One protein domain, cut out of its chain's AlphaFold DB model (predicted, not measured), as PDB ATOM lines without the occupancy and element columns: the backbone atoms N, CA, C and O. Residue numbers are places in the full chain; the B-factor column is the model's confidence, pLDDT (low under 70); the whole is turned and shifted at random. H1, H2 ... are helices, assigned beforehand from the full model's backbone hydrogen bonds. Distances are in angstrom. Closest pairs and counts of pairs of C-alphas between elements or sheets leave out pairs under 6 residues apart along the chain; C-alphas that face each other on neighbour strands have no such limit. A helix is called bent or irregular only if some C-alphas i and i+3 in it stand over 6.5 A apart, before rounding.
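This is residues 6 to 77 of the 77 residues of an uncharacterized protein of Pediococcus argentinicus (UniProt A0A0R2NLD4). This is a drawn-out string of four helices with no common core: at one end H2 begins beside H1 and runs off about perpendicular to it, then the chain passes through H3, which stands free, to H4 at the far end. Only H1 and H2 touch. The printed part has 72 residues, with four named helices in the order H1, H2, H3, H4 and no named strand; its class is all helix. It is extended, a rod with a radius of gyration of the C-alphas of 21.4 A and spans of 56 by 25 by 20 A.

Begin at H1, residues 6 to 17, and look for H2, residues 22 to 36, after a tight link of four residues. They touch through residues 11 to 16 of H1 and 22 to 25 of H2 alone; their closest C-alphas, those of Glu 12 and Leu 22, are 5.5 A apart. Their lines stand about perpendicular, at 81 degrees. H3, residues 46 to 57, is apart from H1 and H2, and H4, residues 68 to 75, is apart from H1, H2 and H3. In H1, H2 and H4 every O i to N i+4 pair is within hydrogen-bond range; in H3 5 of 8 are.

Find C-alpha 6 at (122.825, 141.145, 71.561); from there H1 runs 16.7 A to Asp 17. H2 runs 21.5 A from Leu 22 to Lys 36. H3 runs 15.4 A from Lys 46, at (139.689, 127.122, 92.789), to Ala 57; it is irregular, but only just, with C-alphas 49 and 52 6.6 A apart. H4 runs 10.7 A from Ala 68 to C-alpha 75 at (151.810, 113.540, 102.536).

The two C-alphas farthest apart, those of Lys 6 and Arg 66, are 58.5 A apart. The printed part has no cut and no long link. Residues 42 to 62 stand free. The model's pLDDT is under 70 at residues 42 to 61 and residue 77, against a mean of 79.1 over the printed part.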
ATOM      1  N   LYS A   6     122.263 139.976  70.866       93.12
ATOM      2  CA  LYS A   6     122.825 141.145  71.561       93.12
ATOM      3  C   LYS A   6     124.232 140.876  72.073       93.12
ATOM      4  O   LYS A   6     125.085 141.756  72.018       93.12
ATOM      5  N   GLU A   7     124.473 139.671  72.577       92.50
ATOM      6  CA  GLU A   7     125.794 139.252  73.046       92.50
ATOM      7  C   GLU A   7     126.793 139.205  71.882       92.50
ATOM      8  O   GLU A   7     127.917 139.691  71.998       92.50
ATOM      9  N   LYS A   8     126.357 138.715  70.718       92.31
ATOM     10  CA  LYS A   8     127.163 138.706  69.498       92.31
ATOM     11  C   LYS A   8     127.538 140.119  69.046       92.31
ATOM     12  O   LYS A   8     128.711 140.362  68.789       92.31
ATOM     13  N   GLU A   9     126.586 141.051  68.996       94.50
ATOM     14  CA  GLU A   9     126.856 142.452  68.630       94.50
ATOM     15  C   GLU A   9     127.849 143.122  69.596       94.50
ATOM     16  O   GLU A   9     128.740 143.864  69.177       94.50
ATOM     17  N   GLN A  10     127.733 142.838  70.898       93.75
ATOM     18  CA  GLN A  10     128.670 143.335  71.909       93.75
ATOM     19  C   GLN A  10     130.083 142.781  71.700       93.75
ATOM     20  O   GLN A  10     131.054 143.537  71.785       93.75
ATOM     21  N   LEU A  11     130.202 141.485  71.410       92.44
ATOM     22  CA  LEU A  11     131.482 140.834  71.139       92.44
ATOM     23  C   LEU A  11     132.113 141.347  69.842       92.44
ATOM     24  O   LEU A  11     133.302 141.659  69.835       92.44
ATOM     25  N   GLU A  12     131.340 141.481  68.764       94.12
ATOM     26  CA  GLU A  12     131.829 142.028  67.492       94.12
ATOM     27  C   GLU A  12     132.375 143.443  67.673       94.12
ATOM     28  O   GLU A  12     133.472 143.735  67.200       94.12
ATOM     29  N   LYS A  13     131.675 144.298  68.429       94.81
ATOM     30  CA  LYS A  13     132.169 145.640  68.747       94.81
ATOM     31  C   LYS A  13     133.460 145.604  69.568       94.81
ATOM     32  O   LYS A  13     134.411 146.298  69.226       94.81
ATOM     33  N   LEU A  14     133.507 144.788  70.623       92.69
ATOM     34  CA  LEU A  14     134.688 144.657  71.482       92.69
ATOM     35  C   LEU A  14     135.928 144.242  70.683       92.69
ATOM     36  O   LEU A  14     136.989 144.843  70.832       92.69
ATOM     37  N   TYR A  15     135.807 143.213  69.845       92.62
ATOM     38  CA  TYR A  15     136.938 142.744  69.051       92.62
ATOM     39  C   TYR A  15     137.295 143.728  67.935       92.62
ATOM     40  O   TYR A  15     138.483 143.952  67.704       92.62
ATOM     41  N   ALA A  16     136.315 144.393  67.316       93.94
ATOM     42  CA  ALA A  16     136.576 145.444  66.336       93.94
ATOM     43  C   ALA A  16     137.364 146.621  66.940       93.94
ATOM     44  O   ALA A  16     138.313 147.093  66.313       93.94
ATOM     45  N   ASP A  17     137.048 147.038  68.172       93.50
ATOM     46  CA  ASP A  17     137.803 148.067  68.908       93.50
ATOM     47  C   ASP A  17     139.259 147.628  69.188       93.50
ATOM     48  O   ASP A  17     140.162 148.459  69.291       93.50
ATOM     49  N   LEU A  18     139.508 146.315  69.252       91.06
ATOM     50  CA  LEU A  18     140.837 145.704  69.369       91.06
ATOM     51  C   LEU A  18     141.514 145.453  68.006       91.06
ATOM     52  O   LEU A  18     142.604 144.881  67.959       91.06
ATOM     53  N   GLY A  19     140.894 145.871  66.897       92.31
ATOM     54  CA  GLY A  19     141.402 145.658  65.540       92.31
ATOM     55  C   GLY A  19     141.303 144.205  65.065       92.31
ATOM     56  O   GLY A  19     142.091 143.779  64.222       92.31
ATOM     57  N   MET A  20     140.364 143.436  65.619       91.75
ATOM     58  CA  MET A  20     140.217 142.002  65.396       91.75
ATOM     59  C   MET A  20     138.779 141.647  64.994       91.75
ATOM     60  O   MET A  20     137.815 142.194  65.514       91.75
ATOM     61  N   ASP A  21     138.619 140.690  64.082       92.75
ATOM     62  CA  ASP A  21     137.303 140.109  63.795       92.75
ATOM     63  C   ASP A  21     136.936 139.047  64.842       92.75
ATOM     64  O   ASP A  21     137.804 138.308  65.317       92.75
ATOM     65  N   LEU A  22     135.646 138.899  65.153       90.50
ATOM     66  CA  LEU A  22     135.178 137.887  66.103       90.50
ATOM     67  C   LEU A  22     135.625 136.469  65.702       90.50
ATOM     68  O   LEU A  22     136.029 135.684  66.563       90.50
ATOM     69  N   ASN A  23     135.634 136.132  64.406       91.19
ATOM     70  CA  ASN A  23     136.110 134.816  63.964       91.19
ATOM     71  C   ASN A  23     137.612 134.642  64.185       91.19
ATOM     72  O   ASN A  23     138.068 133.532  64.458       91.19
ATOM     73  N   MET A  24     138.386 135.722  64.078       91.88
ATOM     74  CA  MET A  24     139.825 135.693  64.330       91.88
ATOM     75  C   MET A  24     140.108 135.430  65.810       91.88
ATOM     76  O   MET A  24     140.950 134.589  66.120       91.88
ATOM     77  N   ALA A  25     139.347 136.054  66.713       90.19
ATOM     78  CA  ALA A  25     139.439 135.794  68.149       90.19
ATOM     79  C   ALA A  25     139.114 134.330  68.494       90.19
ATOM     80  O   ALA A  25     139.865 133.668  69.211       90.19
ATOM     81  N   VAL A  26     138.027 133.796  67.928       91.31
ATOM     82  CA  VAL A  26     137.624 132.393  68.113       91.31
ATOM     83  C   VAL A  26     138.680 131.433  67.565       91.31
ATOM     84  O   VAL A  26     138.996 130.419  68.188       91.31
ATOM     85  N   ARG A  27     139.269 131.752  66.411       92.00
ATOM     86  CA  ARG A  27     140.331 130.938  65.823       92.00
ATOM     87  C   ARG A  27     141.579 130.908  66.706       92.00
ATOM     88  O   ARG A  27     142.087 129.822  66.968       92.00
ATOM     89  N   LEU A  28     142.030 132.061  67.200       90.50
ATOM     90  CA  LEU A  28     143.172 132.152  68.116       90.50
ATOM     91  C   LEU A  28     142.933 131.350  69.399       90.50
ATOM     92  O   LEU A  28     143.822 130.636  69.856       90.50
ATOM     93  N   PHE A  29     141.716 131.410  69.945       90.56
ATOM     94  CA  PHE A  29     141.323 130.605  71.098       90.56
ATOM     95  C   PHE A  29     141.507 129.100  70.840       90.56
ATOM     96  O   PHE A  29     142.060 128.387  71.679       90.56
ATOM     97  N   PHE A  30     141.069 128.600  69.683       92.06
ATOM     98  CA  PHE A  30     141.220 127.182  69.350       92.06
ATOM     99  C   PHE A  30     142.667 126.788  69.058       92.06
ATOM    100  O   PHE A  30     143.102 125.733  69.514       92.06
ATOM    101  N   GLU A  31     143.426 127.623  68.347       92.81
ATOM    102  CA  GLU A  31     144.845 127.372  68.066       92.81
ATOM    103  C   GLU A  31     145.659 127.277  69.364       92.81
ATOM    104  O   GLU A  31     146.416 126.324  69.552       92.81
ATOM    105  N   GLU A  32     145.430 128.195  70.304       91.88
ATOM    106  CA  GLU A  32     146.067 128.168  71.620       91.88
ATOM    107  C   GLU A  32     145.641 126.932  72.426       91.88
ATOM    108  O   GLU A  32     146.468 126.277  73.070       91.88
ATOM    109  N   SER A  33     144.354 126.568  72.341       90.44
ATOM    110  CA  SER A  33     143.822 125.386  73.022       90.44
ATOM    111  C   SER A  33     144.504 124.102  72.560       90.44
ATOM    112  O   SER A  33     144.892 123.266  73.378       90.44
ATOM    113  N   LEU A  34     144.664 123.960  71.243       90.81
ATOM    114  CA  LEU A  34     145.327 122.822  70.616       90.81
ATOM    115  C   LEU A  34     146.827 122.811  70.918       90.81
ATOM    116  O   LEU A  34     147.377 121.755  71.218       90.81
ATOM    117  N   SER A  35     147.484 123.973  70.882       92.50
ATOM    118  CA  SER A  35     148.923 124.084  71.144       92.50
ATOM    119  C   SER A  35     149.289 123.651  72.564       92.50
ATOM    120  O   SER A  35     150.291 122.964  72.764       92.50
ATOM    121  N   LYS A  36     148.468 124.023  73.550       88.25
ATOM    122  CA  LYS A  36     148.751 123.778  74.971       88.25
ATOM    123  C   LYS A  36     148.008 122.578  75.553       88.25
ATOM    124  O   LYS A  36     148.200 122.274  76.728       88.25
ATOM    125  N   ASN A  37     147.166 121.906  74.759       85.38
ATOM    126  CA  ASN A  37     146.206 120.904  75.239       85.38
ATOM    127  C   ASN A  37     145.451 121.389  76.494       85.38
ATOM    128  O   ASN A  37     145.250 120.649  77.456       85.38
ATOM    129  N   SER A  38     145.073 122.668  76.507       82.00
ATOM    130  CA  SER A  38     144.488 123.338  77.670       82.00
ATOM    131  C   SER A  38     143.495 124.394  77.220       82.00
ATOM    132  O   SER A  38     143.754 125.073  76.238       82.00
ATOM    133  N   ILE A  39     142.412 124.615  77.958       84.38
ATOM    134  CA  ILE A  39     141.504 125.727  77.663       84.38
ATOM    135  C   ILE A  39     142.211 127.048  78.041       84.38
ATOM    136  O   ILE A  39     142.588 127.195  79.205       84.38
ATOM    137  N   PRO A  40     142.369 128.026  77.126       79.81
ATOM    138  CA  PRO A  40     143.050 129.302  77.364       79.81
ATOM    139  C   PRO A  40     142.134 130.295  78.092       79.81
ATOM    140  O   PRO A  40     142.038 131.476  77.771       79.81
ATOM    141  N   LEU A  41     141.434 129.789  79.098       74.19
ATOM    142  CA  LEU A  41     140.693 130.550  80.079       74.19
ATOM    143  C   LEU A  41     141.291 130.151  81.417       74.19
ATOM    144  O   LEU A  41     141.355 128.968  81.751       74.19
ATOM    145  N   ASN A  42     141.691 131.131  82.218       66.19
ATOM    146  CA  ASN A  42     141.943 130.886  83.632       66.19
ATOM    147  C   ASN A  42     140.586 130.664  84.330       66.19
ATOM    148  O   ASN A  42     140.106 131.523  85.066       66.19
ATOM    149  N   ILE A  43     139.932 129.524  84.072       53.28
ATOM    150  CA  ILE A  43     138.696 129.124  84.754       53.28
ATOM    151  C   ILE A  43     139.085 128.647  86.154       53.28
ATOM    152  O   ILE A  43     139.185 127.454  86.440       53.28
ATOM    153  N   ASN A  44     139.365 129.589  87.051       46.75
ATOM    154  CA  ASN A  44     139.688 129.277  88.435       46.75
ATOM    155  C   ASN A  44     138.407 129.090  89.260       46.75
ATOM    156  O   ASN A  44     138.054 129.924  90.086       46.75
ATOM    157  N   LEU A  45     137.777 127.918  89.140       45.69
ATOM    158  CA  LEU A  45     136.843 127.418  90.167       45.69
ATOM    159  C   LEU A  45     137.528 127.273  91.545       45.69
ATOM    160  O   LEU A  45     136.872 127.272  92.583       45.69
ATOM    161  N   LYS A  46     138.869 127.208  91.573       46.19
ATOM    162  CA  LYS A  46     139.689 127.122  92.789       46.19
ATOM    163  C   LYS A  46     139.809 128.433  93.567       46.19
ATOM    164  O   LYS A  46     140.271 128.386  94.697       46.19
ATOM    165  N   GLN A  47     139.423 129.592  93.033       49.62
ATOM    166  CA  GLN A  47     139.717 130.868  93.703       49.62
ATOM    167  C   GLN A  47     139.012 131.019  95.065       49.62
ATOM    168  O   GLN A  47     139.512 131.733  95.925       49.62
ATOM    169  N   VAL A  48     137.910 130.294  95.296       48.59
ATOM    170  CA  VAL A  48     137.219 130.246  96.598       48.59
ATOM    171  C   VAL A  48     137.841 129.203  97.542       48.59
ATOM    172  O   VAL A  48     138.088 129.514  98.703       48.59
ATOM    173  N   LEU A  49     138.175 128.000  97.048       49.72
ATOM    174  CA  LEU A  49     138.777 126.916  97.852       49.72
ATOM    175  C   LEU A  49     140.260 127.154  98.200       49.72
ATOM    176  O   LEU A  49     140.774 126.607  99.166       49.72
ATOM    177  N   ASN A  50     140.961 127.980  97.423       57.09
ATOM    178  CA  ASN A  50     142.401 128.218  97.552       57.09
ATOM    179  C   ASN A  50     142.730 129.394  98.490       57.09
ATOM    180  O   ASN A  50     143.892 129.629  98.795       57.09
ATOM    181  N   ASN A  51     141.730 130.139  98.977       57.47
ATOM    182  CA  ASN A  51     141.974 131.244  99.910       57.47
ATOM    183  C   ASN A  51     142.412 130.741 101.290       57.47
ATOM    184  O   ASN A  51     143.317 131.322 101.875       57.47
ATOM    185  N   GLN A  52     141.833 129.644 101.789       59.94
ATOM    186  CA  GLN A  52     142.273 129.024 103.047       59.94
ATOM    187  C   GLN A  52     143.685 128.438 102.913       59.94
ATOM    188  O   GLN A  52     144.557 128.814 103.687       59.94
ATOM    189  N   ALA A  53     143.956 127.666 101.855       62.03
ATOM    190  CA  ALA A  53     145.291 127.127 101.579       62.03
ATOM    191  C   ALA A  53     146.357 128.226 101.380       62.03
ATOM    192  O   ALA A  53     147.477 128.105 101.870       62.03
ATOM    193  N   ARG A  54     146.015 129.338 100.709       61.75
ATOM    194  CA  ARG A  54     146.904 130.508 100.599       61.75
ATOM    195  C   ARG A  54     147.116 131.215 101.934       61.75
ATOM    196  O   ARG A  54     148.238 131.622 102.207       61.75
ATOM    197  N   ASN A  55     146.082 131.361 102.761       62.66
ATOM    198  CA  ASN A  55     146.202 131.978 104.085       62.66
ATOM    199  C   ASN A  55     147.037 131.113 105.045       62.66
ATOM    200  O   ASN A  55     147.831 131.645 105.818       62.66
ATOM    201  N   GLU A  56     146.916 129.789 104.965       64.31
ATOM    202  CA  GLU A  56     147.750 128.837 105.707       64.31
ATOM    203  C   GLU A  56     149.209 128.880 105.229       64.31
ATOM    204  O   GLU A  56     150.111 129.004 106.052       64.31
ATOM    205  N   ALA A  57     149.453 128.911 103.913       62.75
ATOM    206  CA  ALA A  57     150.791 129.061 103.326       62.75
ATOM    207  C   ALA A  57     151.464 130.423 103.608       62.75
ATOM    208  O   ALA A  57     152.673 130.566 103.437       62.75
ATOM    209  N   LEU A  58     150.700 131.435 104.016       64.69
ATOM    210  CA  LEU A  58     151.213 132.741 104.445       64.69
ATOM    211  C   LEU A  58     151.288 132.867 105.974       64.69
ATOM    212  O   LEU A  58     151.758 133.885 106.485       64.69
ATOM    213  N   SER A  59     150.828 131.853 106.713       64.69
ATOM    214  CA  SER A  59     150.865 131.852 108.169       64.69
ATOM    215  C   SER A  59     152.277 131.519 108.675       64.69
ATOM    216  O   SER A  59     152.947 130.653 108.121       64.69
ATOM    217  N   PRO A  60     152.744 132.149 109.766       61.09
ATOM    218  CA  PRO A  60     154.103 131.955 110.282       61.09
ATOM    219  C   PRO A  60     154.376 130.563 110.892       61.09
ATOM    220  O   PRO A  60     155.520 130.269 111.223       61.09
ATOM    221  N   ASN A  61     153.360 129.701 111.024       65.69
ATOM    222  CA  ASN A  61     153.442 128.386 111.680       65.69
ATOM    223  C   ASN A  61     153.451 127.205 110.691       65.69
ATOM    224  O   ASN A  61     152.808 126.182 110.925       65.69
ATOM    225  N   LEU A  62     154.161 127.334 109.571       70.62
ATOM    226  CA  LEU A  62     154.302 126.237 108.615       70.62
ATOM    227  C   LEU A  62     155.305 125.187 109.103       70.62
ATOM    228  O   LEU A  62     156.390 125.524 109.581       70.62
ATOM    229  N   LYS A  63     154.966 123.902 108.936       75.94
ATOM    230  CA  LYS A  63     155.933 122.809 109.107       75.94
ATOM    231  C   LYS A  63     156.993 122.913 108.007       75.94
ATOM    232  O   LYS A  63     156.671 122.866 106.821       75.94
ATOM    233  N   SER A  64     158.256 123.044 108.403       75.12
ATOM    234  CA  SER A  64     159.402 122.930 107.502       75.12
ATOM    235  C   SER A  64     159.957 121.514 107.550       75.12
ATOM    236  O   SER A  64     160.202 120.996 108.641       75.12
ATOM    237  N   PHE A  65     160.234 120.940 106.390       82.06
ATOM    238  CA  PHE A  65     160.875 119.635 106.265       82.06
ATOM    239  C   PHE A  65     162.327 119.815 105.828       82.06
ATOM    240  O   PHE A  65     162.670 120.795 105.161       82.06
ATOM    241  N   ARG A  66     163.198 118.889 106.226       83.00
ATOM    242  CA  ARG A  66     164.633 118.946 105.920       83.00
ATOM    243  C   ARG A  66     164.977 118.270 104.594       83.00
ATOM    244  O   ARG A  66     166.067 118.508 104.079       83.00
ATOM    245  N   SER A  67     164.074 117.465 104.031       87.00
ATOM    246  CA  SER A  67     164.238 116.833 102.718       87.00
ATOM    247  C   SER A  67     162.905 116.597 102.001       87.00
ATOM    248  O   SER A  67     161.836 116.599 102.613       87.00
ATOM    249  N   ALA A  68     162.981 116.380 100.683       81.44
ATOM    250  CA  ALA A  68     161.822 116.020  99.868       81.44
ATOM    251  C   ALA A  68     161.215 114.668 100.287       81.44
ATOM    252  O   ALA A  68     159.997 114.530 100.274       81.44
ATOM    253  N   ASP A  69     162.041 113.712 100.722       84.88
ATOM    254  CA  ASP A  69     161.580 112.399 101.195       84.88
ATOM    255  C   ASP A  69     160.784 112.500 102.506       84.88
ATOM    256  O   ASP A  69     159.770 111.832 102.675       84.88
ATOM    257  N   GLU A  70     161.217 113.361 103.435       86.19
ATOM    258  CA  GLU A  70     160.508 113.609 104.699       86.19
ATOM    259  C   GLU A  70     159.133 114.242 104.451       86.19
ATOM    260  O   GLU A  70     158.143 113.834 105.052       86.19
ATOM    261  N   LEU A  71     159.067 115.196 103.516       85.75
ATOM    262  CA  LEU A  71     157.814 115.803 103.077       85.75
ATOM    263  C   LEU A  71     156.886 114.765 102.438       85.75
ATOM    264  O   LEU A  71     155.695 114.748 102.742       85.75
ATOM    265  N   MET A  72     157.415 113.915 101.555       85.38
ATOM    266  CA  MET A  72     156.602 112.943 100.822       85.38
ATOM    267  C   MET A  72     156.018 111.875 101.753       85.38
ATOM    268  O   MET A  72     154.839 111.560 101.644       85.38
ATOM    269  N   ASN A  73     156.801 111.403 102.728       88.62
ATOM    270  CA  ASN A  73     156.328 110.447 103.732       88.62
ATOM    271  C   ASN A  73     155.159 110.989 104.577       88.62
ATOM    272  O   ASN A  73     154.268 110.224 104.929       88.62
ATOM    273  N   GLU A  74     155.143 112.288 104.897       84.50
ATOM    274  CA  GLU A  74     154.042 112.919 105.647       84.50
ATOM    275  C   GLU A  74     152.790 113.132 104.772       84.50
ATOM    276  O   GLU A  74     151.679 113.084 105.282       84.50
ATOM    277  N   LEU A  75     152.944 113.370 103.462       81.44
ATOM    278  CA  LEU A  75     151.810 113.540 102.536       81.44
ATOM    279  C   LEU A  75     151.102 112.225 102.187       81.44
ATOM    280  O   LEU A  75     149.953 112.247 101.745       81.44
ATOM    281  N   GLU A  76     151.800 111.099 102.326       77.25
ATOM    282  CA  GLU A  76     151.286 109.756 102.042       77.25
ATOM    283  C   GLU A  76     150.613 109.089 103.262       77.25
ATOM    284  O   GLU A  76     150.284 107.899 103.210       77.25
ATOM    285  N   HIS A  77     150.399 109.821 104.362       55.66
ATOM    286  CA  HIS A  77     149.649 109.392 105.555       55.66
ATOM    287  C   HIS A  77     148.410 110.265 105.788       55.66
ATOM    288  O   HIS A  77     147.410 109.709 106.300       55.66
TER     289      HIS A  77